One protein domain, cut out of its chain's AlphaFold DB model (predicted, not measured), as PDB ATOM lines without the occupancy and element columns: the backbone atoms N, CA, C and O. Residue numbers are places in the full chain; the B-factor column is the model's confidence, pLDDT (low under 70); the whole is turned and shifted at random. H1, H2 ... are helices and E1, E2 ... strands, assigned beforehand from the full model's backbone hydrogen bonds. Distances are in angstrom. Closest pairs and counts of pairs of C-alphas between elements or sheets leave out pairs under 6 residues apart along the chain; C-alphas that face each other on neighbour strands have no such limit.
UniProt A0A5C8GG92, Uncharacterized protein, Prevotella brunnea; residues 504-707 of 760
ATOM      1  N   GLU A 504     162.686 272.098 265.239       54.06
ATOM      2  CA  GLU A 504     162.127 271.540 266.477       54.06
ATOM      3  C   GLU A 504     161.373 270.215 266.254       54.06
ATOM      4  O   GLU A 504     161.234 269.404 267.172       54.06
ATOM      5  N   THR A 505     160.906 269.961 265.023       67.31
ATOM      6  CA  THR A 505     160.129 268.764 264.665       67.31
ATOM      7  C   THR A 505     160.570 268.146 263.341       67.31
ATOM      8  O   THR A 505     160.673 268.823 262.313       67.31
ATOM      9  N   LEU A 506     160.728 266.818 263.339       74.50
ATOM     10  CA  LEU A 506     161.079 266.026 262.160       74.50
ATOM     11  C   LEU A 506     159.894 265.205 261.653       74.50
ATOM     12  O   LEU A 506     159.245 264.459 262.393       74.50
ATOM     13  N   LEU A 507     159.670 265.288 260.346       79.19
ATOM     14  CA  LEU A 507     158.835 264.383 259.572       79.19
ATOM     15  C   LEU A 507     159.741 263.391 258.855       79.19
ATOM     16  O   LEU A 507     160.408 263.743 257.893       79.19
ATOM     17  N   LEU A 508     159.751 262.140 259.293       86.62
ATOM     18  CA  LEU A 508     160.571 261.096 258.688       86.62
ATOM     19  C   LEU A 508     159.730 260.248 257.730       86.62
ATOM     20  O   LEU A 508     158.905 259.437 258.156       86.62
ATOM     21  N   HIS A 509     159.953 260.410 256.430       88.25
ATOM     22  CA  HIS A 509     159.483 259.484 255.408       88.25
ATOM     23  C   HIS A 509     160.481 258.328 255.284       88.25
ATOM     24  O   HIS A 509     161.518 258.456 254.638       88.25
ATOM     25  N   ALA A 510     160.169 257.204 255.936       89.12
ATOM     26  CA  ALA A 510     160.978 255.989 255.911       89.12
ATOM     27  C   ALA A 510     160.104 254.730 255.790       89.12
ATOM     28  O   ALA A 510     159.075 254.594 256.458       89.12
ATOM     29  N   SER A 511     160.541 253.770 254.977       88.44
ATOM     30  CA  SER A 511     159.862 252.508 254.669       88.44
ATOM     31  C   SER A 511     160.167 251.422 255.708       88.44
ATOM     32  O   SER A 511     160.606 250.318 255.369       88.44
ATOM     33  N   LEU A 512     159.915 251.707 256.986       90.88
ATOM     34  CA  LEU A 512     160.092 250.735 258.067       90.88
ATOM     35  C   LEU A 512     158.878 249.797 258.168       90.88
ATOM     36  O   LEU A 512     157.731 250.211 258.030       90.88
ATOM     37  N   LYS A 513     159.117 248.505 258.402       89.94
ATOM     38  CA  LYS A 513     158.066 247.504 258.635       89.94
ATOM     39  C   LYS A 513     157.737 247.417 260.128       89.94
ATOM     40  O   LYS A 513     158.637 247.055 260.891       89.94
ATOM     41  N   PRO A 514     156.491 247.663 260.565       86.81
ATOM     42  CA  PRO A 514     156.141 247.566 261.978       86.81
ATOM     43  C   PRO A 514     156.247 246.133 262.492       86.81
ATOM     44  O   PRO A 514     156.112 245.156 261.747       86.81
ATOM     45  N   HIS A 515     156.510 246.022 263.790       83.06
ATOM     46  CA  HIS A 515     156.692 244.790 264.557       83.06
ATOM     47  C   HIS A 515     157.772 243.850 263.997       83.06
ATOM     48  O   HIS A 515     157.860 242.678 264.375       83.06
ATOM     49  N   LYS A 516     158.625 244.357 263.104       87.38
ATOM     50  CA  LYS A 516     159.733 243.649 262.466       87.38
ATOM     51  C   LYS A 516     161.010 244.461 262.623       87.38
ATOM     52  O   LYS A 516     160.951 245.682 262.691       87.38
ATOM     53  N   TRP A 517     162.154 243.789 262.692       89.50
ATOM     54  CA  TRP A 517     163.438 244.476 262.702       89.50
ATOM     55  C   TRP A 517     163.692 245.098 261.329       89.50
ATOM     56  O   TRP A 517     163.538 244.445 260.295       89.50
ATOM     57  N   ASN A 518     164.100 246.360 261.333       92.00
ATOM     58  CA  ASN A 518     164.531 247.122 260.173       92.00
ATOM     59  C   ASN A 518     165.943 247.644 260.427       92.00
ATOM     60  O   ASN A 518     166.319 247.893 261.573       92.00
ATOM     61  N   THR A 519     166.711 247.832 259.358       92.12
ATOM     62  CA  THR A 519     167.954 248.599 259.434       92.12
ATOM     63  C   THR A 519     167.604 250.077 259.440       92.12
ATOM     64  O   THR A 519     166.777 250.505 258.635       92.12
ATOM     65  N   PHE A 520     168.206 250.844 260.343       92.88
ATOM     66  CA  PHE A 520     167.972 252.276 260.437       92.88
ATOM     67  C   PHE A 520     169.264 253.034 260.752       92.88
ATOM     68  O   PHE A 520     170.122 252.547 261.490       92.88
ATOM     69  N   VAL A 521     169.411 254.206 260.142       88.06
ATOM     70  CA  VAL A 521     170.459 255.190 260.420       88.06
ATOM     71  C   VAL A 521     169.758 256.536 260.559       88.06
ATOM     72  O   VAL A 521     169.295 257.097 259.566       88.06
ATOM     73  N   SER A 522     169.648 257.030 261.789       86.19
ATOM     74  CA  SER A 522     169.044 258.336 262.051       86.19
ATOM     75  C   SER A 522     170.041 259.447 261.712       86.19
ATOM     76  O   SER A 522     171.189 259.335 262.132       86.19
ATOM     77  N   PRO A 523     169.658 260.532 261.017       78.75
ATOM     78  CA  PRO A 523     170.545 261.681 260.810       78.75
ATOM     79  C   PRO A 523     170.743 262.526 262.082       78.75
ATOM     80  O   PRO A 523     171.664 263.336 262.144       78.75
ATOM     81  N   VAL A 524     169.898 262.323 263.099       77.25
ATOM     82  CA  VAL A 524     169.927 263.025 264.391       77.25
ATOM     83  C   VAL A 524     169.991 262.050 265.560       77.25
ATOM     84  O   VAL A 524     169.571 260.895 265.442       77.25
ATOM     85  N   THR A 525     170.485 262.521 266.702       81.56
ATOM     86  CA  THR A 525     170.446 261.763 267.955       81.56
ATOM     87  C   THR A 525     169.025 261.776 268.501       81.56
ATOM     88  O   THR A 525     168.395 262.829 268.535       81.56
ATOM     89  N   LEU A 526     168.528 260.614 268.924       83.81
ATOM     90  CA  LEU A 526     167.201 260.443 269.504       83.81
ATOM     91  C   LEU A 526     167.295 259.842 270.909       83.81
ATOM     92  O   LEU A 526     168.001 258.848 271.114       83.81
ATOM     93  N   ASN A 527     166.546 260.399 271.856       81.19
ATOM     94  CA  ASN A 527     166.333 259.813 273.179       81.19
ATOM     95  C   ASN A 527     165.180 258.787 273.180       81.19
ATOM     96  O   ASN A 527     164.428 258.659 272.206       81.19
ATOM     97  N   GLY A 528     165.041 258.022 274.266       74.94
ATOM     98  CA  GLY A 528     164.014 256.979 274.393       74.94
ATOM     99  C   GLY A 528     162.580 257.493 274.207       74.94
ATOM    100  O   GLY A 528     161.745 256.825 273.588       74.94
ATOM    101  N   GLY A 529     162.294 258.705 274.679       67.94
ATOM    102  CA  GLY A 529     161.003 259.361 274.543       67.94
ATOM    103  C   GLY A 529     160.661 259.710 273.104       67.94
ATOM    104  O   GLY A 529     159.589 259.341 272.620       67.94
ATOM    105  N   GLN A 530     161.599 260.323 272.389       77.56
ATOM    106  CA  GLN A 530     161.479 260.637 270.966       77.56
ATOM    107  C   GLN A 530     161.281 259.373 270.126       77.56
ATOM    108  O   GLN A 530     160.441 259.361 269.225       77.56
ATOM    109  N   VAL A 531     161.982 258.279 270.449       85.38
ATOM    110  CA  VAL A 531     161.780 256.983 269.782       85.38
ATOM    111  C   VAL A 531     160.362 256.460 270.022       85.38
ATOM    112  O   VAL A 531     159.678 256.065 269.078       85.38
ATOM    113  N   LYS A 532     159.877 256.489 271.267       78.81
ATOM    114  CA  LYS A 532     158.534 255.997 271.613       78.81
ATOM    115  C   LYS A 532     157.410 256.841 271.018       78.81
ATOM    116  O   LYS A 532     156.416 256.287 270.556       78.81
ATOM    117  N   VAL A 533     157.558 258.163 271.003       71.75
ATOM    118  CA  VAL A 533     156.593 259.076 270.371       71.75
ATOM    119  C   VAL A 533     156.618 258.905 268.852       71.75
ATOM    120  O   VAL A 533     155.563 258.827 268.222       71.75
ATOM    121  N   GLY A 534     157.815 258.802 268.271       78.50
ATOM    122  CA  GLY A 534     158.022 258.775 266.828       78.50
ATOM    123  C   GLY A 534     157.706 257.452 266.151       78.50
ATOM    124  O   GLY A 534     157.205 257.469 265.030       78.50
ATOM    125  N   PHE A 535     157.943 256.321 266.822       84.69
ATOM    126  CA  PHE A 535     157.818 254.971 266.249       84.69
ATOM    127  C   PHE A 535     156.843 254.055 267.005       84.69
ATOM    128  O   PHE A 535     156.571 252.940 266.552       84.69
ATOM    129  N   GLY A 536     156.271 254.536 268.112       74.75
ATOM    130  CA  GLY A 536     155.241 253.874 268.911       74.75
ATOM    131  C   GLY A 536     155.760 253.370 270.269       74.75
ATOM    132  O   GLY A 536     156.957 253.112 270.428       74.75
ATOM    133  N   PRO A 537     154.874 253.220 271.272       70.75
ATOM    134  CA  PRO A 537     155.256 253.039 272.675       70.75
ATOM    135  C   PRO A 537     156.003 251.730 272.966       70.75
ATOM    136  O   PRO A 537     156.795 251.698 273.909       70.75
ATOM    137  N   ASN A 538     155.787 250.678 272.165       77.50
ATOM    138  CA  ASN A 538     156.472 249.386 272.309       77.50
ATOM    139  C   ASN A 538     157.641 249.205 271.326       77.50
ATOM    140  O   ASN A 538     158.031 248.075 271.032       77.50
ATOM    141  N   THR A 539     158.175 250.300 270.776       86.12
ATOM    142  CA  THR A 539     159.320 250.236 269.861       86.12
ATOM    143  C   THR A 539     160.532 249.631 270.560       86.12
ATOM    144  O   THR A 539     160.892 250.046 271.661       86.12
ATOM    145  N   GLU A 540     161.194 248.679 269.901       92.38
ATOM    146  CA  GLU A 540     162.478 248.133 270.353       92.38
ATOM    147  C   GLU A 540     163.615 248.694 269.489       92.38
ATOM    148  O   GLU A 540     163.495 248.779 268.263       92.38
ATOM    149  N   VAL A 541     164.739 249.032 270.120       95.19
ATOM    150  CA  VAL A 541     165.970 249.477 269.451       95.19
ATOM    151  C   VAL A 541     167.118 248.587 269.906       95.19
ATOM    152  O   VAL A 541     167.215 248.257 271.088       95.19
ATOM    153  N   ALA A 542     167.988 248.201 268.975       92.56
ATOM    154  CA  ALA A 542     169.263 247.577 269.292       92.56
ATOM    155  C   ALA A 542     170.405 248.289 268.562       92.56
ATOM    156  O   ALA A 542     170.362 248.473 267.344       92.56
ATOM    157  N   VAL A 543     171.433 248.681 269.307       90.75
ATOM    158  CA  VAL A 543     172.602 249.411 268.800       90.75
ATOM    159  C   VAL A 543     173.760 248.461 268.545       90.75
ATOM    160  O   VAL A 543     173.883 247.421 269.193       90.75
ATOM    161  N   LEU A 544     174.588 248.795 267.559       85.88
ATOM    162  CA  LEU A 544     175.752 247.998 267.199       85.88
ATOM    163  C   LEU A 544     176.768 247.991 268.349       85.88
ATOM    164  O   LEU A 544     177.211 249.044 268.804       85.88
ATOM    165  N   ARG A 545     177.159 246.799 268.803       86.00
ATOM    166  CA  ARG A 545     178.150 246.635 269.870       86.00
ATOM    167  C   ARG A 545     179.562 246.717 269.291       86.00
ATOM    168  O   ARG A 545     179.827 246.167 268.225       86.00
ATOM    169  N   GLU A 546     180.482 247.368 270.001       85.06
ATOM    170  CA  GLU A 546     181.911 247.277 269.675       85.06
ATOM    171  C   GLU A 546     182.403 245.829 269.834       85.06
ATOM    172  O   GLU A 546     181.978 245.099 270.738       85.06
ATOM    173  N   LYS A 547     183.317 245.402 268.959       82.62
ATOM    174  CA  LYS A 547     183.907 244.066 269.055       82.62
ATOM    175  C   LYS A 547     184.734 243.935 270.339       82.62
ATOM    176  O   LYS A 547     185.694 244.674 270.541       82.62
ATOM    177  N   ALA A 548     184.397 242.950 271.162       84.88
ATOM    178  CA  ALA A 548     185.113 242.600 272.381       84.88
ATOM    179  C   ALA A 548     186.115 241.456 272.149       84.88
ATOM    180  O   ALA A 548     186.050 240.710 271.167       84.88
ATOM    181  N   GLU A 549     187.057 241.309 273.080       82.19
ATOM    182  CA  GLU A 549     187.973 240.172 273.103       82.19
ATOM    183  C   GLU A 549     187.191 238.861 273.301       82.19
ATOM    184  O   GLU A 549     186.381 238.743 274.217       82.19
ATOM    185  N   GLY A 550     187.420 237.876 272.428       81.69
ATOM    186  CA  GLY A 550     186.720 236.585 272.452       81.69
ATOM    187  C   GLY A 550     185.461 236.501 271.580       81.69
ATOM    188  O   GLY A 550     184.938 235.398 271.402       81.69
ATOM    189  N   ASP A 551     185.009 237.609 270.987       83.44
ATOM    190  CA  ASP A 551     183.894 237.601 270.034       83.44
ATOM    191  C   ASP A 551     184.211 236.796 268.764       83.44
ATOM    192  O   ASP A 551     185.337 236.784 268.261       83.44
ATOM    193  N   ASP A 552     183.187 236.148 268.203       81.19
ATOM    194  CA  ASP A 552     183.326 235.379 266.967       81.19
ATOM    195  C   ASP A 552     183.450 236.302 265.744       81.19
ATOM    196  O   ASP A 552     182.557 237.085 265.430       81.19
ATOM    197  N   ASP A 553     184.534 236.131 264.984       81.88
ATOM    198  CA  ASP A 553     184.843 236.903 263.769       81.88
ATOM    199  C   ASP A 553     183.818 236.774 262.626       81.88
ATOM    200  O   ASP A 553     183.954 237.451 261.611       81.88
ATOM    201  N   ASN A 554     182.827 235.883 262.718       76.31
ATOM    202  CA  ASN A 554     181.749 235.760 261.730       76.31
ATOM    203  C   ASN A 554     180.397 236.215 262.294       76.31
ATOM    204  O   ASN A 554     179.366 235.935 261.676       76.31
ATOM    205  N   THR A 555     180.387 236.892 263.444       78.25
ATOM    206  CA  THR A 555     179.173 237.290 264.150       78.25
ATOM    207  C   THR A 555     179.175 238.788 264.427       78.25
ATOM    208  O   THR A 555     180.111 239.303 265.021       78.25
ATOM    209  N   ILE A 556     178.125 239.487 263.994       81.81
ATOM    210  CA  ILE A 556     177.907 240.902 264.316       81.81
ATOM    211  C   ILE A 556     176.987 240.981 265.530       81.81
ATOM    212  O   ILE A 556     175.924 240.360 265.535       81.81
ATOM    213  N   TYR A 557     177.374 241.752 266.540       84.44
ATOM    214  CA  TYR A 557     176.650 241.829 267.804       84.44
ATOM    215  C   TYR A 557     175.943 243.171 267.963       84.44
ATOM    216  O   TYR A 557     176.511 244.224 267.693       84.44
ATOM    217  N   PHE A 558     174.711 243.114 268.447       88.31
ATOM    218  CA  PHE A 558     173.877 244.243 268.820       88.31
ATOM    219  C   PHE A 558     173.431 244.082 270.272       88.31
ATOM    220  O   PHE A 558     173.263 242.960 270.759       88.31
ATOM    221  N   SER A 559     173.196 245.206 270.934       89.19
ATOM    222  CA  SER A 559     172.661 245.254 272.293       89.19
ATOM    223  C   SER A 559     171.360 246.037 272.301       89.19
ATOM    224  O   SER A 559     171.298 247.111 271.696       89.19
ATOM    225  N   LYS A 560     170.309 245.512 272.939       91.81
ATOM    226  CA  LYS A 560     169.066 246.273 273.083       91.81
ATOM    227  C   LYS A 560     169.293 247.472 273.983       91.81
ATOM    228  O   LYS A 560     170.025 247.420 274.969       91.81
ATOM    229  N   VAL A 561     168.613 248.546 273.632       91.62
ATOM    230  CA  VAL A 561     168.597 249.780 274.403       91.62
ATOM    231  C   VAL A 561     167.458 249.702 275.414       91.62
ATOM    232  O   VAL A 561     166.319 249.413 275.038       91.62
ATOM    233  N   ASN A 562     167.752 249.977 276.686       86.44
ATOM    234  CA  ASN A 562     166.704 250.186 277.678       86.44
ATOM    235  C   ASN A 562     166.089 251.578 277.478       86.44
ATOM    236  O   ASN A 562     166.801 252.576 277.457       86.44
ATOM    237  N   MET A 563     164.770 251.630 277.313       82.69
ATOM    238  CA  MET A 563     164.003 252.866 277.129       82.69
ATOM    239  C   MET A 563     162.810 252.906 278.091       82.69
ATOM    240  O   MET A 563     161.736 253.386 277.725       82.69
ATOM    241  N   ASP A 564     162.924 252.312 279.279       76.00
ATOM    242  CA  ASP A 564     161.904 252.400 280.332       76.00
ATOM    243  C   ASP A 564     161.703 253.845 280.847       76.00
ATOM    244  O   ASP A 564     162.175 254.810 280.248       76.00
ATOM    245  N   ALA A 565     160.923 254.018 281.917       57.06
ATOM    246  CA  ALA A 565     160.631 255.345 282.462       57.06
ATOM    247  C   ALA A 565     161.884 256.070 282.990       57.06
ATOM    248  O   ALA A 565     161.952 257.290 282.893       57.06
ATOM    249  N   GLU A 566     162.877 255.336 283.496       60.81
ATOM    250  CA  GLU A 566     164.129 255.896 284.027       60.81
ATOM    251  C   GLU A 566     165.101 256.278 282.903       60.81
ATOM    252  O   GLU A 566     165.905 257.196 283.045       60.81
ATOM    253  N   HIS A 567     164.990 255.610 281.753       68.62
ATOM    254  CA  HIS A 567     165.832 255.832 280.576       68.62
ATOM    255  C   HIS A 567     165.112 256.609 279.464       68.62
ATOM    256  O   HIS A 567     165.591 256.662 278.331       68.62
ATOM    257  N   TYR A 568     163.969 257.231 279.766       66.88
ATOM    258  CA  TYR A 568     163.148 257.946 278.784       66.88
ATOM    259  C   TYR A 568     163.918 259.088 278.104       66.88
ATOM    260  O   TYR A 568     163.843 259.251 276.891       66.88
ATOM    261  N   ASP A 569     164.738 259.814 278.862       69.00
ATOM    262  CA  ASP A 569     165.544 260.928 278.347       69.00
ATOM    263  C   ASP A 569     166.972 260.516 277.964       69.00
ATOM    264  O   ASP A 569     167.765 261.333 277.496       69.00
ATOM    265  N   SER A 570     167.319 259.241 278.149       79.06
ATOM    266  CA  SER A 570     168.631 258.722 277.766       79.06
ATOM    267  C   SER A 570     168.728 258.565 276.252       79.06
ATOM    268  O   SER A 570     167.744 258.253 275.577       79.06
ATOM    269  N   VAL A 571     169.938 258.748 275.715       84.44
ATOM    270  CA  VAL A 571     170.225 258.526 274.292       84.44
ATOM    271  C   VAL A 571     169.894 257.081 273.925       84.44
ATOM    272  O   VAL A 571     170.431 256.145 274.514       84.44
ATOM    273  N   ALA A 572     169.018 256.913 272.934       89.69
ATOM    274  CA  ALA A 572     168.599 255.610 272.437       89.69
ATOM    275  C   ALA A 572     169.150 255.305 271.040       89.69
ATOM    276  O   ALA A 572     169.486 254.162 270.737       89.69
ATOM    277  N   ILE A 573     169.249 256.320 270.179       89.75
ATOM    278  CA  ILE A 573     169.854 256.214 268.850       89.75
ATOM    279  C   ILE A 573     170.817 257.382 268.692       89.75
ATOM    280  O   ILE A 573     170.402 258.536 268.726       89.75
ATOM    281  N   GLU A 574     172.097 257.095 268.497       85.00
ATOM    282  CA  GLU A 574     173.083 258.123 268.169       85.00
ATOM    283  C   GLU A 574     172.951 258.554 266.705       85.00
ATOM    284  O   GLU A 574     172.704 257.725 265.818       85.00
ATOM    285  N   ALA A 575     173.149 259.848 266.441       81.12
ATOM    286  CA  ALA A 575     173.180 260.371 265.084       81.12
ATOM    287  C   ALA A 575     174.177 259.590 264.218       81.12
ATOM    288  O   ALA A 575     175.301 259.284 264.621       81.12
ATOM    289  N   ASN A 576     173.756 259.292 262.994       78.12
ATOM    290  CA  ASN A 576     174.537 258.686 261.924       78.12
ATOM    291  C   ASN A 576     175.143 257.317 262.254       78.12
ATOM    292  O   ASN A 576     176.040 256.842 261.554       78.12
ATOM    293  N   THR A 577     174.619 256.656 263.285       81.69
ATOM    294  CA  THR A 577     175.099 255.354 263.737       81.69
ATOM    295  C   THR A 577     174.097 254.259 263.360       81.69
ATOM    296  O   THR A 577     172.898 254.411 263.606       81.69
ATOM    297  N   PRO A 578     174.544 253.145 262.747       86.75
ATOM    298  CA  PRO A 578     173.665 252.029 262.416       86.75
ATOM    299  C   PRO A 578     173.012 251.396 263.647       86.75
ATOM    300  O   PRO A 578     173.694 250.945 264.569       86.75
ATOM    301  N   CYS A 579     171.687 251.264 263.616       90.69
ATOM    302  CA  CYS A 579     170.926 250.513 264.607       90.69
ATOM    303  C   CYS A 579     169.882 249.603 263.948       90.69
ATOM    304  O   CYS A 579     169.515 249.753 262.776       90.69
ATOM    305  N   LEU A 580     169.413 248.616 264.702       92.88
ATOM    306  CA  LEU A 580     168.189 247.896 264.393       92.88
ATOM    307  C   LEU A 580     167.035 248.578 265.124       92.88
ATOM    308  O   LEU A 580     167.122 248.829 266.323       92.88
ATOM    309  N   ILE A 581     165.940 248.822 264.410       94.38
ATOM    310  CA  ILE A 581     164.703 249.351 264.988       94.38
ATOM    311  C   ILE A 581     163.533 248.438 264.645       94.38
ATOM    312  O   ILE A 581     163.388 247.971 263.511       94.38
ATOM    313  N   LYS A 582     162.686 248.178 265.633       92.19
ATOM    314  CA  LYS A 582     161.435 247.443 265.488       92.19
ATOM    315  C   LYS A 582     160.286 248.366 265.888       92.19
ATOM    316  O   LYS A 582     159.922 248.383 267.064       92.19
ATOM    317  N   PRO A 583     159.756 249.158 264.938       91.12
ATOM    318  CA  PRO A 583     158.713 250.131 265.230       91.12
ATOM    319  C   PRO A 583     157.414 249.429 265.624       91.12
ATOM    320  O   PRO A 583     157.106 248.350 265.119       91.12
ATOM    321  N   ASP A 584     156.651 250.048 266.515       85.31
ATOM    322  CA  ASP A 584     155.351 249.548 266.976       85.31
ATOM    323  C   ASP A 584     154.186 250.084 266.130       85.31
ATOM    324  O   ASP A 584     153.094 249.525 266.147       85.31
ATOM    325  N   MET A 585     154.410 251.144 265.345       82.12
ATOM    326  CA  MET A 585     153.387 251.726 264.478       82.12
ATOM    327  C   MET A 585     153.824 251.917 263.023       82.12
ATOM    328  O   MET A 585     155.009 251.987 262.684       82.12
ATOM    329  N   GLU A 586     152.820 252.012 262.153       84.25
ATOM    330  CA  GLU A 586     152.965 252.416 260.753       84.25
ATOM    331  C   GLU A 586     153.092 253.946 260.649       84.25
ATOM    332  O   GLU A 586     152.448 254.665 261.424       84.25
ATOM    333  N   PRO A 587     153.836 254.472 259.660       82.69
ATOM    334  CA  PRO A 587     153.830 255.898 259.389       82.69
ATOM    335  C   PRO A 587     152.435 256.328 258.908       82.69
ATOM    336  O   PRO A 587     151.721 255.602 258.201       82.69
ATOM    337  N   THR A 588     152.029 257.538 259.280       74.00
ATOM    338  CA  THR A 588     150.670 258.049 259.039       74.00
ATOM    339  C   THR A 588     150.661 259.126 257.965       74.00
ATOM    340  O   THR A 588     151.622 259.881 257.842       74.00
ATOM    341  N   LEU A 589     149.561 259.238 257.214       65.31
ATOM    342  CA  LEU A 589     149.315 260.435 256.410       65.31
ATOM    343  C   LEU A 589     149.067 261.611 257.352       65.31
ATOM    344  O   LEU A 589     148.283 261.488 258.297       65.31
ATOM    345  N   ARG A 590     149.673 262.763 257.060       63.16
ATOM    346  CA  ARG A 590     149.447 264.006 257.809       63.16
ATOM    347  C   ARG A 590     148.982 265.119 256.876       63.16
ATOM    348  O   ARG A 590     149.729 266.060 256.636       63.16
ATOM    349  N   PRO A 591     147.736 265.043 256.363       48.25
ATOM    350  CA  PRO A 591     147.223 266.004 255.383       48.25
ATOM    351  C   PRO A 591     147.140 267.442 255.908       48.25
ATOM    352  O   PRO A 591     146.940 268.360 255.122       48.25
ATOM    353  N   TRP A 592     147.238 267.628 257.227       50.12
ATOM    354  CA  TRP A 592     147.267 268.934 257.872       50.12
ATOM    355  C   TRP A 592     148.669 269.574 257.828       50.12
ATOM    356  O   TRP A 592     148.744 270.785 257.698       50.12
ATOM    357  N   MET A 593     149.766 268.804 257.779       55.34
ATOM    358  CA  MET A 593     151.134 269.317 257.549       55.34
ATOM    359  C   MET A 593     151.488 269.269 256.063       55.34
ATOM    360  O   MET A 593     152.509 268.704 255.678       55.34
ATOM    361  N   ARG A 594     150.611 269.791 255.198       53.44
ATOM    362  CA  ARG A 594     150.871 269.754 253.752       53.44
ATOM    363  C   ARG A 594     152.138 270.502 253.399       53.44
ATOM    364  O   ARG A 594     152.830 270.041 252.510       53.44
ATOM    365  N   ASN A 595     152.451 271.584 254.097       54.34
ATOM    366  CA  ASN A 595     153.581 272.424 253.762       54.34
ATOM    367  C   ASN A 595     154.784 272.115 254.661       54.34
ATOM    368  O   ASN A 595     154.664 272.088 255.885       54.34
ATOM    369  N   TYR A 596     155.939 271.895 254.040       55.72
ATOM    370  CA  TYR A 596     157.241 271.824 254.696       55.72
ATOM    371  C   TYR A 596     158.199 272.792 254.005       55.72
ATOM    372  O   TYR A 596     158.000 273.158 252.845       55.72
ATOM    373  N   ILE A 597     159.246 273.207 254.707       51.78
ATOM    374  CA  ILE A 597     160.292 274.040 254.116       51.78
ATOM    375  C   ILE A 597     161.332 273.107 253.505       51.78
ATOM    376  O   ILE A 597     161.987 272.353 254.224       51.78
ATOM    377  N   ASP A 598     161.472 273.148 252.184       51.94
ATOM    378  CA  ASP A 598     162.561 272.465 251.499       51.94
ATOM    379  C   ASP A 598     163.894 273.191 251.735       51.94
ATOM    380  O   ASP A 598     163.939 274.339 252.181       51.94
ATOM    381  N   TYR A 599     164.993 272.533 251.400       52.12
ATOM    382  CA  TYR A 599     166.357 273.009 251.607       52.12
ATOM    383  C   TYR A 599     166.652 274.414 251.089       52.12
ATOM    384  O   TYR A 599     167.300 275.207 251.771       52.12
ATOM    385  N   ASP A 600     166.114 274.751 249.918       54.78
ATOM    386  CA  ASP A 600     166.276 276.073 249.311       54.78
ATOM    387  C   ASP A 600     165.477 277.169 250.052       54.78
ATOM    388  O   ASP A 600     165.422 278.318 249.619       54.78
ATOM    389  N   GLY A 601     164.822 276.829 251.168       50.72
ATOM    390  CA  GLY A 601     163.912 277.703 251.900       50.72
ATOM    391  C   GLY A 601     162.564 277.888 251.217       50.72
ATOM    392  O   GLY A 601     161.816 278.788 251.592       50.72
ATOM    393  N   VAL A 602     162.263 277.056 250.220       51.94
ATOM    394  CA  VAL A 602     161.014 277.092 249.461       51.94
ATOM    395  C   VAL A 602     160.001 276.176 250.128       51.94
ATOM    396  O   VAL A 602     160.269 275.002 250.369       51.94
ATOM    397  N   GLU A 603     158.817 276.706 250.399       53.50
ATOM    398  CA  GLU A 603     157.699 275.922 250.904       53.50
ATOM    399  C   GLU A 603     157.236 274.918 249.832       53.50
ATOM    400  O   GLU A 603     156.895 275.287 248.703       53.50
ATOM    401  N   LYS A 604     157.257 273.627 250.166       58.62
ATOM    402  CA  LYS A 604     156.824 272.526 249.302       58.62
ATOM    403  C   LYS A 604     155.674 271.767 249.934       58.62
ATOM    404  O   LYS A 604     155.545 271.717 251.154       58.62
ATOM    405  N   GLN A 605     154.860 271.142 249.082       63.09
ATOM    406  CA  GLN A 605     153.791 270.270 249.545       63.09
ATOM    407  C   GLN A 605     154.243 268.814 249.649       63.09
ATOM    408  O   GLN A 605     154.857 268.284 248.719       63.09
ATOM    409  N   LEU A 606     153.916 268.156 250.763       63.84
ATOM    410  CA  LEU A 606     153.975 266.700 250.866       63.84
ATOM    411  C   LEU A 606     153.072 266.094 249.789       63.84
ATOM    412  O   LEU A 606     151.949 266.556 249.575       63.84
ATOM    413  N   ALA A 607     153.547 265.036 249.132       68.12
ATOM    414  CA  ALA A 607     152.707 264.283 248.210       68.12
ATOM    415  C   ALA A 607     151.491 263.704 248.958       68.12
ATOM    416  O   ALA A 607     151.619 263.254 250.098       68.12
ATOM    417  N   ASP A 608     150.320 263.661 248.310       64.31
ATOM    418  CA  ASP A 608     149.043 263.280 248.945       64.31
ATOM    419  C   ASP A 608     149.058 261.889 249.617       64.31
ATOM    420  O   ASP A 608     148.249 261.603 250.501       64.31
ATOM    421  N   ASN A 609     149.974 261.009 249.208       72.94
ATOM    422  CA  ASN A 609     150.139 259.654 249.726       72.94
ATOM    423  C   ASN A 609     151.397 259.461 250.597       72.94
ATOM    424  O   ASN A 609     151.663 258.331 251.021       72.94
ATOM    425  N   MET A 610     152.162 260.521 250.873       75.38
ATOM    426  CA  MET A 610     153.390 260.441 251.661       75.38
ATOM    427  C   MET A 610     153.061 260.248 253.143       75.38
ATOM    428  O   MET A 610     152.446 261.092 253.794       75.38
ATOM    429  N   ARG A 611     153.465 259.096 253.680       81.50
ATOM    430  CA  ARG A 611     153.307 258.744 255.094       81.50
ATOM    431  C   ARG A 611     154.597 259.030 255.841       81.50
ATOM    432  O   ARG A 611     155.662 258.646 255.361       81.50
ATOM    433  N   THR A 612     154.497 259.648 257.010       83.50
ATOM    434  CA  THR A 612     155.661 260.029 257.813       83.50
ATOM    435  C   THR A 612     155.523 259.567 259.260       83.50
ATOM    436  O   THR A 612     154.425 259.529 259.833       83.50
ATOM    437  N   TYR A 613     156.660 259.194 259.839       85.00
ATOM    438  CA  TYR A 613     156.877 259.206 261.279       85.00
ATOM    439  C   TYR A 613     157.104 260.644 261.729       85.00
ATOM    440  O   TYR A 613     157.535 261.491 260.947       85.00
ATOM    441  N   PHE A 614     156.798 260.928 262.984       78.19
ATOM    442  CA  PHE A 614     156.835 262.286 263.498       78.19
ATOM    443  C   PHE A 614     157.500 262.310 264.845       78.19
ATOM    444  O   PHE A 614     157.007 261.720 265.804       78.19
ATOM    445  N   ILE A 615     158.621 262.998 264.878       76.38
ATOM    446  CA  ILE A 615     159.528 262.999 266.001       76.38
ATOM    447  C   ILE A 615     159.570 264.442 266.486       76.38
ATOM    448  O   ILE A 615     159.971 265.337 265.744       76.38
ATOM    449  N   GLN A 616     159.056 264.657 267.693       65.44
ATOM    450  CA  GLN A 616     158.980 265.972 268.321       65.44
ATOM    451  C   GLN A 616     160.231 266.269 269.137       65.44
ATOM    452  O   GLN A 616     160.852 265.351 269.671       65.44
ATOM    453  N   GLY A 617     160.515 267.559 269.298       56.16
ATOM    454  CA  GLY A 617     161.495 268.074 270.244       56.16
ATOM    455  C   GLY A 617     162.911 267.616 269.954       56.16
ATOM    456  O   GLY A 617     163.670 267.317 270.868       56.16
ATOM    457  N   THR A 618     163.241 267.475 268.677       57.38
ATOM    458  CA  THR A 618     164.615 267.223 268.245       57.38
ATOM    459  C   THR A 618     165.305 268.561 268.061       57.38
ATOM    460  O   THR A 618     164.698 269.441 267.467       57.38
ATOM    461  N   SER A 619     166.559 268.713 268.478       49.78
ATOM    462  CA  SER A 619     167.421 269.785 267.976       49.78
ATOM    463  C   SER A 619     168.399 269.186 266.968       49.78
ATOM    464  O   SER A 619     169.141 268.247 267.261       49.78
ATOM    465  N   MET A 620     168.366 269.682 265.731       53.16
ATOM    466  CA  MET A 620     169.386 269.353 264.739       53.16
ATOM    467  C   MET A 620     170.399 270.495 264.682       53.16
ATOM    468  O   MET A 620     170.260 271.431 263.897       53.16
ATOM    469  N   ASP A 621     171.435 270.410 265.513       46.25
ATOM    470  CA  ASP A 621     172.543 271.360 265.480       46.25
ATOM    471  C   ASP A 621     173.422 271.055 264.268       46.25
ATOM    472  O   ASP A 621     174.300 270.200 264.322       46.25
ATOM    473  N   LYS A 622     173.186 271.762 263.158       49.62
ATOM    474  CA  LYS A 622     174.059 271.760 261.967       49.62
ATOM    475  C   LYS A 622     174.342 270.339 261.437       49.62
ATOM    476  O   LYS A 622     175.403 269.786 261.706       49.62
ATOM    477  N   PRO A 623     173.447 269.784 260.605       46.41
ATOM    478  CA  PRO A 623     173.732 268.659 259.700       46.41
ATOM    479  C   PRO A 623     175.171 268.689 259.168       46.41
ATOM    480  O   PRO A 623     175.527 269.523 258.327       46.41
ATOM    481  N   GLU A 624     176.013 267.780 259.661       43.81
ATOM    482  CA  GLU A 624     177.357 267.627 259.121       43.81
ATOM    483  C   GLU A 624     177.256 267.184 257.661       43.81
ATOM    484  O   GLU A 624     176.538 266.249 257.302       43.81
ATOM    485  N   THR A 625     177.980 267.873 256.781       39.94
ATOM    486  CA  THR A 625     177.831 267.754 255.326       39.94
ATOM    487  C   THR A 625     178.367 266.450 254.721       39.94
ATOM    488  O   THR A 625     178.642 266.412 253.523       39.94
ATOM    489  N   SER A 626     178.540 265.377 255.492       37.19
ATOM    490  CA  SER A 626     179.096 264.134 254.958       37.19
ATOM    491  C   SER A 626     178.967 262.951 255.906       37.19
ATOM    492  O   SER A 626     179.849 262.812 256.741       37.19
ATOM    493  N   ILE A 627     178.022 262.022 255.702       47.66
ATOM    494  CA  ILE A 627     178.253 260.613 256.085       47.66
ATOM    495  C   ILE A 627     177.617 259.657 255.064       47.66
ATOM    496  O   ILE A 627     176.638 258.961 255.311       47.66
ATOM    497  N   ILE A 628     178.242 259.593 253.890       42.12
ATOM    498  CA  ILE A 628     178.336 258.343 253.133       42.12
ATOM    499  C   ILE A 628     179.843 258.082 253.012       42.12
ATOM    500  O   ILE A 628     180.514 258.741 252.223       42.12
ATOM    501  N   ASN A 629     180.361 257.170 253.855       45.50
ATOM    502  CA  ASN A 629     181.732 256.598 253.938       45.50
ATOM    503  C   ASN A 629     182.611 256.868 255.181       45.50
ATOM    504  O   ASN A 629     183.714 256.309 255.242       45.50
ATOM    505  N   THR A 630     182.167 257.603 256.200       45.44
ATOM    506  CA  THR A 630     183.036 258.033 257.318       45.44
ATOM    507  C   THR A 630     182.604 257.510 258.689       45.44
ATOM    508  O   THR A 630     182.558 258.266 259.648       45.44
ATOM    509  N   LEU A 631     182.449 256.186 258.849       50.28
ATOM    510  CA  LEU A 631     183.054 255.636 260.067       50.28
ATOM    511  C   LEU A 631     184.520 256.088 259.996       50.28
ATOM    512  O   LEU A 631     185.178 255.841 258.972       50.28
ATOM    513  N   THR A 632     185.016 256.805 261.005       53.62
ATOM    514  CA  THR A 632     186.454 257.098 261.086       53.62
ATOM    515  C   THR A 632     187.223 255.784 260.919       53.62
ATOM    516  O   THR A 632     186.671 254.707 261.167       53.62
ATOM    517  N   THR A 633     188.485 255.812 260.481       56.84
ATOM    518  CA  THR A 633     189.285 254.573 260.424       56.84
ATOM    519  C   THR A 633     189.192 253.803 261.752       56.84
ATOM    520  O   THR A 633     189.034 252.584 261.733       56.84
ATOM    521  N   ASP A 634     189.126 254.531 262.871       54.84
ATOM    522  CA  ASP A 634     188.937 253.996 264.221       54.84
ATOM    523  C   ASP A 634     187.563 253.329 264.422       54.84
ATOM    524  O   ASP A 634     187.483 252.205 264.923       54.84
ATOM    525  N   GLN A 635     186.465 253.954 263.985       59.53
ATOM    526  CA  GLN A 635     185.138 253.333 264.045       59.53
ATOM    527  C   GLN A 635     185.031 252.115 263.115       59.53
ATOM    528  O   GLN A 635     184.482 251.090 263.515       59.53
ATOM    529  N   LYS A 636     185.621 252.156 261.911       63.34
ATOM    530  CA  LYS A 636     185.681 250.977 261.028       63.34
ATOM    531  C   LYS A 636     186.386 249.826 261.728       63.34
ATOM    532  O   LYS A 636     185.874 248.713 261.709       63.34
ATOM    533  N   THR A 637     187.507 250.081 262.401       61.91
ATOM    534  CA  THR A 637     188.202 249.034 263.161       61.91
ATOM    535  C   THR A 637     187.384 248.494 264.337       61.91
ATOM    536  O   THR A 637     187.381 247.283 264.541       61.91
ATOM    537  N   LYS A 638     186.645 249.345 265.061       65.06
ATOM    538  CA  LYS A 638     185.806 248.942 266.209       65.06
ATOM    539  C   LYS A 638     184.597 248.082 265.827       65.06
ATOM    540  O   LYS A 638     184.186 247.224 266.609       65.06
ATOM    541  N   TYR A 639     184.059 248.287 264.626       73.06
ATOM    542  CA  TYR A 639     182.848 247.623 264.131       73.06
ATOM    543  C   TYR A 639     183.115 246.614 263.002       73.06
ATOM    544  O   TYR A 639     182.198 246.220 262.279       73.06
ATOM    545  N   THR A 640     184.371 246.181 262.849       81.44
ATOM    546  CA  THR A 640     184.743 245.110 261.918       81.44
ATOM    547  C   THR A 640     184.849 243.776 262.654       81.44
ATOM    548  O   THR A 640     185.736 243.552 263.481       81.44
ATOM    549  N   PHE A 641     183.982 242.840 262.283       77.56
ATOM    550  CA  PHE A 641     183.966 241.463 262.762       77.56
ATOM    551  C   PHE A 641     184.625 240.579 261.700       77.56
ATOM    552  O   PHE A 641     184.004 240.157 260.725       77.56
ATOM    553  N   GLY A 642     185.940 240.385 261.829       81.38
ATOM    554  CA  GLY A 642     186.743 239.631 260.868       81.38
ATOM    555  C   GLY A 642     186.797 240.298 259.487       81.38
ATOM    556  O   GLY A 642     187.614 241.182 259.245       81.38
ATOM    557  N   LYS A 643     185.957 239.828 258.560       80.12
ATOM    558  CA  LYS A 643     185.789 240.379 257.195       80.12
ATOM    559  C   LYS A 643     184.385 240.937 256.956       80.12
ATOM    560  O   LYS A 643     184.007 241.166 255.809       80.12
ATOM    561  N   LEU A 644     183.608 241.076 258.024       79.38
ATOM    562  CA  LEU A 644     182.300 241.699 258.008       79.38
ATOM    563  C   LEU A 644     182.385 243.083 258.633       79.38
ATOM    564  O   LEU A 644     182.945 243.242 259.716       79.38
ATOM    565  N   HIS A 645     181.753 244.052 257.993       81.38
ATOM    566  CA  HIS A 645     181.501 245.373 258.561       81.38
ATOM    567  C   HIS A 645     180.163 245.902 258.052       81.38
ATOM    568  O   HIS A 645     179.541 245.307 257.169       81.38
ATOM    569  N   ILE A 646     179.694 247.003 258.631       83.81
ATOM    570  CA  ILE A 646     178.436 247.645 258.245       83.81
ATOM    571  C   ILE A 646     178.725 248.914 257.445       83.81
ATOM    572  O   ILE A 646     179.619 249.689 257.780       83.81
ATOM    573  N   GLU A 647     177.937 249.124 256.396       83.19
ATOM    574  CA  GLU A 647     177.863 250.376 255.644       83.19
ATOM    575  C   GLU A 647     176.402 250.822 255.557       83.19
ATOM    576  O   GLU A 647     175.499 249.987 255.540       83.19
ATOM    577  N   GLY A 648     176.157 252.128 255.489       84.50
ATOM    578  CA  GLY A 648     174.813 252.685 255.373       84.50
ATOM    579  C   GLY A 648     174.792 254.017 254.644       84.50
ATOM    580  O   GLY A 648     175.838 254.567 254.296       84.50
ATOM    581  N   THR A 649     173.586 254.507 254.384       83.62
ATOM    582  CA  THR A 649     173.353 255.755 253.658       83.62
ATOM    583  C   THR A 649     172.193 256.536 254.263       83.62
ATOM    584  O   THR A 649     171.209 255.942 254.695       83.62
ATOM    585  N   LEU A 650     172.290 257.867 254.253       82.69
ATOM    586  CA  LEU A 650     171.196 258.778 254.615       82.69
ATOM    587  C   LEU A 650     170.341 259.173 253.404       82.69
ATOM    588  O   LEU A 650     169.226 259.645 253.570       82.69
ATOM    589  N   THR A 651     170.841 258.952 252.189       85.50
ATOM    590  CA  THR A 651     170.148 259.295 250.942       85.50
ATOM    591  C   THR A 651     170.020 258.082 250.038       85.50
ATOM    592  O   THR A 651     170.780 257.108 250.130       85.50
ATOM    593  N   LYS A 652     169.062 258.139 249.123       89.19
ATOM    594  CA  LYS A 652     168.887 257.123 248.100       89.19
ATOM    595  C   LYS A 652     170.150 257.010 247.253       89.19
ATOM    596  O   LYS A 652     170.590 257.967 246.624       89.19
ATOM    597  N   THR A 653     170.727 255.813 247.223       85.88
ATOM    598  CA  THR A 653     172.004 255.556 246.549       85.88
ATOM    599  C   THR A 653     171.893 254.356 245.613       85.88
ATOM    600  O   THR A 653     171.542 253.245 246.021       85.88
ATOM    601  N   ASN A 654     172.221 254.565 244.336       86.00
ATOM    602  CA  ASN A 654     172.239 253.512 243.317       86.00
ATOM    603  C   ASN A 654     173.439 252.575 243.494       86.00
ATOM    604  O   ASN A 654     174.543 253.021 243.790       86.00
ATOM    605  N   ASN A 655     173.233 251.272 243.267       82.81
ATOM    606  CA  ASN A 655     174.260 250.231 243.433       82.81
ATOM    607  C   ASN A 655     174.958 250.245 244.810       82.81
ATOM    608  O   ASN A 655     176.100 249.794 244.920       82.81
ATOM    609  N   ALA A 656     174.272 250.744 245.845       83.88
ATOM    610  CA  ALA A 656     174.786 250.839 247.207       83.88
ATOM    611  C   ALA A 656     175.203 249.464 247.749       83.88
ATOM    612  O   ALA A 656     176.341 249.263 248.173       83.88
ATOM    613  N   VAL A 657     174.308 248.474 247.646       86.38
ATOM    614  CA  VAL A 657     174.592 247.116 248.116       86.38
ATOM    615  C   VAL A 657     175.164 246.296 246.967       86.38
ATOM    616  O   VAL A 657     174.438 245.888 246.058       86.38
ATOM    617  N   LYS A 658     176.474 246.046 247.007       87.88
ATOM    618  CA  LYS A 658     177.212 245.287 245.983       87.88
ATOM    619  C   LYS A 658     176.925 243.780 246.046       87.88
ATOM    620  O   LYS A 658     176.412 243.257 247.034       87.88
ATOM    621  N   VAL A 659     177.283 243.060 244.980       82.38
ATOM    622  CA  VAL A 659     177.227 241.586 244.947       82.38
ATOM    623  C   VAL A 659     178.094 241.012 246.068       82.38
ATOM    624  O   VAL A 659     179.213 241.464 246.280       82.38
ATOM    625  N   GLY A 660     177.587 240.000 246.770       79.12
ATOM    626  CA  GLY A 660     178.290 239.341 247.870       79.12
ATOM    627  C   GLY A 660     178.006 239.921 249.256       79.12
ATOM    628  O   GLY A 660     178.206 239.195 250.235       79.12
ATOM    629  N   ASN A 661     177.476 241.148 249.325       85.25
ATOM    630  CA  ASN A 661     177.019 241.808 250.552       85.25
ATOM    631  C   ASN A 661     175.623 241.316 250.958       85.25
ATOM    632  O   ASN A 661     174.916 240.705 250.153       85.25
ATOM    633  N   PHE A 662     175.213 241.582 252.198       84.56
ATOM    634  CA  PHE A 662     173.920 241.155 252.733       84.56
ATOM    635  C   PHE A 662     173.026 242.354 253.030       84.56
ATOM    636  O   PHE A 662     173.447 243.293 253.697       84.56
ATOM    637  N   ALA A 663     171.775 242.295 252.578       85.69
ATOM    638  CA  ALA A 663     170.751 243.291 252.885       85.69
ATOM    639  C   ALA A 663     169.584 242.648 253.635       85.69
ATOM    640  O   ALA A 663     169.227 241.495 253.364       85.69
ATOM    641  N   LEU A 664     168.977 243.401 254.548       83.69
ATOM    642  CA  LEU A 664     167.793 242.962 255.273       83.69
ATOM    643  C   LEU A 664     166.551 243.115 254.389       83.69
ATOM    644  O   LEU A 664     166.300 244.173 253.817       83.69
ATOM    645  N   LYS A 665     165.757 242.052 254.286       74.75
ATOM    646  CA  LYS A 665     164.435 242.072 253.661       74.75
ATOM    647  C   LYS A 665     163.526 241.078 254.374       74.75
ATOM    648  O   LYS A 665     163.875 239.907 254.500       74.75
ATOM    649  N   ASP A 666     162.359 241.543 254.815       69.19
ATOM    650  CA  ASP A 666     161.344 240.723 255.492       69.19
ATOM    651  C   ASP A 666     161.899 239.950 256.707       69.19
ATOM    652  O   ASP A 666     161.669 238.747 256.841       69.19
ATOM    653  N   ASN A 667     162.646 240.631 257.590       68.00
ATOM    654  CA  ASN A 667     163.364 240.046 258.742       68.00
ATOM    655  C   ASN A 667     164.444 239.005 258.391       68.00
ATOM    656  O   ASN A 667     164.924 238.297 259.275       68.00
ATOM    657  N   LYS A 668     164.843 238.885 257.121       69.81
ATOM    658  CA  LYS A 668     165.870 237.936 256.675       69.81
ATOM    659  C   LYS A 668     167.017 238.658 255.987       69.81
ATOM    660  O   LYS A 668     166.805 239.600 255.225       69.81
ATOM    661  N   TRP A 669     168.235 238.197 256.236       78.69
ATOM    662  CA  TRP A 669     169.435 238.729 255.602       78.69
ATOM    663  C   TRP A 669     169.714 237.970 254.312       78.69
ATOM    664  O   TRP A 669     169.986 236.774 254.317       78.69
ATOM    665  N   TRP A 670     169.665 238.675 253.189       77.31
ATOM    666  CA  TRP A 670     169.856 238.076 251.876       77.31
ATOM    667  C   TRP A 670     171.201 238.473 251.304       77.31
ATOM    668  O   TRP A 670     171.464 239.659 251.093       77.31
ATOM    669  N   LYS A 671     172.017 237.470 250.971       83.81
ATOM    670  CA  LYS A 671     173.213 237.686 250.161       83.81
ATOM    671  C   LYS A 671     172.799 238.157 248.771       83.81
ATOM    672  O   LYS A 671     172.014 237.501 248.086       83.81
ATOM    673  N   ARG A 672     173.335 239.290 248.340       81.88
ATOM    674  CA  ARG A 672     173.044 239.880 247.036       81.88
ATOM    675  C   ARG A 672     173.791 239.145 245.930       81.88
ATOM    676  O   ARG A 672     175.013 239.021 245.973       81.88
ATOM    677  N   THR A 673     173.056 238.695 244.918       82.62
ATOM    678  CA  THR A 673     173.600 238.162 243.655       82.62
ATOM    679  C   THR A 673     173.708 239.236 242.576       82.62
ATOM    680  O   THR A 673     174.531 239.125 241.674       82.62
ATOM    681  N   THR A 674     172.915 240.299 242.699       85.50
ATOM    682  CA  THR A 674     172.963 241.502 241.867       85.50
ATOM    683  C   THR A 674     173.049 242.744 242.753       85.50
ATOM    684  O   THR A 674     172.457 242.740 243.847       85.50
ATOM    685  N   PRO A 675     173.756 243.801 242.305       87.31
ATOM    686  CA  PRO A 675     173.740 245.077 242.997       87.31
ATOM    687  C   PRO A 675     172.319 245.623 243.085       87.31
ATOM    688  O   PRO A 675     171.525 245.445 242.157       87.31
ATOM    689  N   ILE A 676     172.000 246.287 244.190       87.62
ATOM    690  CA  ILE A 676     170.729 246.996 244.354       87.62
ATOM    691  C   ILE A 676     170.964 248.406 244.869       87.62
ATOM    692  O   ILE A 676     171.971 248.696 245.517       87.62
ATOM    693  N   TRP A 677     170.014 249.278 244.560       87.44
ATOM    694  CA  TRP A 677     169.900 250.571 245.210       87.44
ATOM    695  C   TRP A 677     169.505 250.380 246.682       87.44
ATOM    696  O   TRP A 677     168.882 249.376 247.039       87.44
ATOM    697  N   SER A 678     169.880 251.342 247.521       87.62
ATOM    698  CA  SER A 678     169.378 251.480 248.890       87.62
ATOM    699  C   SER A 678     168.599 252.779 248.989       87.62
ATOM    700  O   SER A 678     169.044 253.797 248.455       87.62
ATOM    701  N   LYS A 679     167.466 252.745 249.690       90.69
ATOM    702  CA  LYS A 679     166.819 253.954 250.202       90.69
ATOM    703  C   LYS A 679     167.698 254.611 251.269       90.69
ATOM    704  O   LYS A 679     168.590 253.954 251.821       90.69
ATOM    705  N   GLY A 680     167.453 255.892 251.514       88.75
ATOM    706  CA  GLY A 680     168.035 256.640 252.621       88.75
ATOM    707  C   GLY A 680     167.684 256.029 253.978       88.75
ATOM    708  O   GLY A 680     166.750 255.242 254.095       88.75
ATOM    709  N   PHE A 681     168.467 256.375 254.994       89.75
ATOM    710  CA  PHE A 681     168.341 255.915 256.382       89.75
ATOM    711  C   PHE A 681     168.503 254.405 256.598       89.75
ATOM    712  O   PHE A 681     168.110 253.892 257.641       89.75
ATOM    713  N   HIS A 682     169.099 253.675 255.655       90.25
ATOM    714  CA  HIS A 682     169.282 252.227 255.752       90.25
ATOM    715  C   HIS A 682     170.753 251.820 255.686       90.25
ATOM    716  O   HIS A 682     171.594 252.498 255.091       90.25
ATOM    717  N   TRP A 683     171.051 250.658 256.267       89.69
ATOM    718  CA  TRP A 683     172.378 250.046 256.248       89.69
ATOM    719  C   TRP A 683     172.339 248.576 255.809       89.69
ATOM    720  O   TRP A 683     171.284 247.935 255.787       89.69
ATOM    721  N   TRP A 684     173.502 248.054 255.422       88.88
ATOM    722  CA  TRP A 684     173.746 246.690 254.956       88.88
ATOM    723  C   TRP A 684     175.067 246.144 255.511       88.88
ATOM    724  O   TRP A 684     175.912 246.882 256.016       88.88
ATOM    725  N   ILE A 685     175.254 244.831 255.399       85.81
ATOM    726  CA  ILE A 685     176.488 244.158 255.812       85.81
ATOM    727  C   ILE A 685     177.377 243.980 254.589       85.81
ATOM    728  O   ILE A 685     176.976 243.369 253.591       85.81
ATOM    729  N   VAL A 686     178.602 244.469 254.684       84.44
ATOM    730  CA  VAL A 686     179.656 244.236 253.707       84.44
ATOM    731  C   VAL A 686     180.430 242.985 254.070       84.44
ATOM    732  O   VAL A 686     180.653 242.681 255.240       84.44
ATOM    733  N   ASN A 687     180.803 242.232 253.042       81.81
ATOM    734  CA  ASN A 687     181.577 241.014 253.184       81.81
ATOM    735  C   ASN A 687     182.832 241.090 252.311       81.81
ATOM    736  O   ASN A 687     182.791 240.783 251.120       81.81
ATOM    737  N   ASP A 688     183.957 241.407 252.945       76.44
ATOM    738  CA  ASP A 688     185.268 241.561 252.309       76.44
ATOM    739  C   ASP A 688     186.023 240.227 252.133       76.44
ATOM    740  O   ASP A 688     187.242 240.201 251.925       76.44
ATOM    741  N   LYS A 689     185.346 239.070 252.232       67.44
ATOM    742  CA  LYS A 689     186.000 237.775 251.974       67.44
ATOM    743  C   LYS A 689     186.284 237.578 250.482       67.44
ATOM    744  O   LYS A 689     185.372 237.518 249.665       67.44
ATOM    745  N   THR A 690     187.552 237.323 250.162       52.69
ATOM    746  CA  THR A 690     188.037 236.890 248.838       52.69
ATOM    747  C   THR A 690     188.223 235.368 248.698       52.69
ATOM    748  O   THR A 690     188.638 234.912 247.637       52.69
ATOM    749  N   GLN A 691     187.916 234.552 249.721       40.25
ATOM    750  CA  GLN A 691     188.132 233.091 249.691       40.25
ATOM    751  C   GLN A 691     186.887 232.258 250.039       40.25
ATOM    752  O   GLN A 691     186.151 232.560 250.981       40.25
ATOM    753  N   SER A 692     186.711 231.167 249.281       39.53
ATOM    754  CA  SER A 692     185.736 230.089 249.483       39.53
ATOM    755  C   SER A 692     185.952 229.376 250.819       39.53
ATOM    756  O   SER A 692     186.841 228.539 250.947       39.53
ATOM    757  N   GLY A 693     185.118 229.676 251.812       44.75
ATOM    758  CA  GLY A 693     185.074 228.950 253.079       44.75
ATOM    759  C   GLY A 693     183.664 228.957 253.665       44.75
ATOM    760  O   GLY A 693     183.095 230.020 253.901       44.75
ATOM    761  N   ALA A 694     183.115 227.766 253.898       36.69
ATOM    762  CA  ALA A 694     181.731 227.479 254.286       36.69
ATOM    763  C   ALA A 694     181.393 227.776 255.767       36.69
ATOM    764  O   ALA A 694     180.715 226.984 256.416       36.69
ATOM    765  N   LYS A 695     181.884 228.883 256.344       48.56
ATOM    766  CA  LYS A 695     181.456 229.311 257.691       48.56
ATOM    767  C   LYS A 695     180.272 230.271 257.581       48.56
ATOM    768  O   LYS A 695     180.400 231.320 256.949       48.56
ATOM    769  N   SER A 696     179.151 229.901 258.196       60.66
ATOM    770  CA  SER A 696     177.928 230.706 258.264       60.66
ATOM    771  C   SER A 696     178.159 231.989 259.062       60.66
ATOM    772  O   SER A 696     178.744 231.954 260.143       60.66
ATOM    773  N   TYR A 697     177.699 233.119 258.528       70.62
ATOM    774  CA  TYR A 697     177.671 234.390 259.251       70.62
ATOM    775  C   TYR A 697     176.525 234.406 260.261       70.62
ATOM    776  O   TYR A 697     175.549 233.673 260.089       70.62
ATOM    777  N   ARG A 698     176.624 235.235 261.303       72.19
ATOM    778  CA  ARG A 698     175.568 235.429 262.304       72.19
ATOM    779  C   ARG A 698     175.377 236.901 262.648       72.19
ATOM    780  O   ARG A 698     176.311 237.692 262.568       72.19
ATOM    781  N   LEU A 699     174.163 237.247 263.058       76.00
ATOM    782  CA  LEU A 699     173.879 238.474 263.793       76.00
ATOM    783  C   LEU A 699     173.364 238.061 265.178       76.00
ATOM    784  O   LEU A 699     172.718 237.022 265.303       76.00
ATOM    785  N   MET A 700     173.681 238.808 266.228       79.81
ATOM    786  CA  MET A 700     173.203 238.549 267.590       79.81
ATOM    787  C   MET A 700     172.629 239.824 268.200       79.81
ATOM    788  O   MET A 700     173.175 240.895 267.970       79.81
ATOM    789  N   VAL A 701     171.539 239.705 268.960       81.56
ATOM    790  CA  VAL A 701     170.949 240.782 269.773       81.56
ATOM    791  C   VAL A 701     170.850 240.266 271.209       81.56
ATOM    792  O   VAL A 701     170.141 239.286 271.433       81.56
ATOM    793  N   ASP A 702     171.560 240.885 272.158       76.38
ATOM    794  CA  ASP A 702     171.649 240.453 273.572       76.38
ATOM    795  C   ASP A 702     171.882 238.943 273.720       76.38
ATOM    796  O   ASP A 702     171.059 238.215 274.275       76.38
ATOM    797  N   ASP A 703     172.953 238.443 273.106       64.62
ATOM    798  CA  ASP A 703     173.336 237.024 273.099       64.62
ATOM    799  C   ASP A 703     172.331 236.047 272.456       64.62
ATOM    800  O   ASP A 703     172.598 234.846 272.337       64.62
ATOM    801  N   ASN A 704     171.212 236.542 271.924       59.00
ATOM    802  CA  ASN A 704     170.296 235.756 271.111       59.00
ATOM    803  C   ASN A 704     170.740 235.792 269.649       59.00
ATOM    804  O   ASN A 704     170.911 236.860 269.061       59.00
ATOM    805  N   ILE A 705     170.893 234.617 269.031       52.12
ATOM    806  CA  ILE A 705     171.226 234.512 267.606       52.12
ATOM    807  C   ILE A 705     170.048 235.010 266.762       52.12
ATOM    808  O   ILE A 705     169.013 234.358 266.646       52.12
ATOM    809  N   VAL A 706     170.257 236.136 266.090       48.59
ATOM    810  CA  VAL A 706     169.494 236.582 264.926       48.59
ATOM    811  C   VAL A 706     170.143 235.921 263.707       48.59
ATOM    812  O   VAL A 706     170.990 236.489 263.014       48.59
ATOM    813  N   SER A 707     169.831 234.643 263.490       37.09
ATOM    814  CA  SER A 707     170.447 233.871 262.405       37.09
ATOM    815  C   SER A 707     170.127 234.529 261.055       37.09
ATOM    816  O   SER A 707     168.961 234.859 260.821       37.09
TER     817      SER A 707
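This is residues 504 to 707 of the 760 residues of an uncharacterized protein of Prevotella brunnea (UniProt A0A5C8GG92). A strongly twisted six-strand sheet forms one layer of a sandwich that is only partly face to face, and the two-strand sheet E10 E15 forms the other, its strands crossed at 53 degrees to those of the first; the hairpin E12 E13 packs on E15, and the small pair E11 E14 lies beyond. Towards one end lie the pair E1 E9, with H1 packed on E9, and the distant hairpin E7 E8; towards the other end lies the short helix H2 near E10. The printed part has 204 residues, with two named helices and 17 named strands in the order E1 E2 H1 E3 E4 E5 E6 E7 E8 E9 H2 E10 to E17; the six-strand sheet is mixed, in the order E2 E6 E3 E4 E16 E17. The class is mostly strand, though under half of the residues are in named elements. The whole is compact, with a radius of gyration of the C-alphas of 17.6 A and spans of 55 by 41 by 31 A.

The six-strand sheet holds E2, residues 518 to 521; E6, residues 578 to 582, 13.4 A long; E3, residues 540 to 544, 13.6 A; E4, residues 555 to 560, 16.2 A; E16, residues 698 to 701; and E17, residues 704 to 706. C-alpha 518 stands at (164.531, 247.122, 260.173) and C-alpha 706 at (169.494, 236.582, 264.926). E10, residues 644 to 649, is 17.2 A long, and E15, residues 682 to 687, 16.8 A. E11 is residues 653 to 657, E12 residues 662 to 665, E13 residues 668 to 671 and E14 residues 676 to 678. E1, residues 505 to 509, begins with C-alpha 505 at (160.129, 268.764, 264.665) and is 13.1 A long; E9, residues 611 to 616, is 16.1 A. H1 is residues 528 to 535, H2 residues 633 to 638, E5 residues 571 to 573, E7 residues 595 to 597 and E8 residues 603 to 605.

In the large sheet E2 and E17 are the edge strands. E2 and E6 are antiparallel, with N 518 and O 581 2.8 A apart, within hydrogen-bond range. E6 and E3 are antiparallel, with N 580 and O 542 at 2.8 A. E3 and E4 form a hairpin, with N 543 and O 559 at 2.9 A. E4 and E16 are parallel at 14 degrees, with N 558 and O 700 at 2.7 A; E16 and E17 form a hairpin, with N 706 and O 699 at 2.7 A. E4 pairs in a staggered way, with E16 over residues 555 to 558 and with E3 over residues 558 to 560. E2, H1 and E3 make a split strand-helix-strand unit, two strands running the same way with E6 between them, and its crossover is right-handed. H1 only grazes this sheet. The sheet E10 E15 is antiparallel, with N 684 and O 647 at 2.8 A, and makes a sandwich with the large sheet, two sheets face to face, in which the parts that face each other are 9.1 A apart centre to centre. The closest C-alphas of E2 and E15 are those of Phe 520 and His 682, 4.9 A apart. E12 and E13 form a hairpin, with N 665 and O 668 at 2.8 A; the closest C-alphas of E12 and E15 are those of Ala 663 and Trp 684, 5.0 A apart. E11 and E14 are antiparallel, with N 653 and O 678 at 2.9 A. E1 and E9 are antiparallel, with N 508 and O 613 at 2.8 A; C-alphas Gly 534 of H1 and Ile 615 of E9 are their closest, 4.6 A apart. E5 pairs with no named strand, but residues 526 to 527 pair with it, antiparallel. E7 and E8 form a hairpin, with N 604 and O 596 at 2.8 A, and E7 is apart from E9. H2 is not on the large sheet. In H1 and H2 every O i to N i+4 pair is within hydrogen-bond range.

The C-alphas farthest apart are those of Trp 592 and Ser 692, at 55.3 A. The printed part has no cut. The links E6 to E7, of 12 residues, and E9 to H2, of 16, are long. The mean pLDDT of the printed part is 74.3; 67 residues are under 70, among them residues 589 to 608, 616 to 638 and 689 to 696.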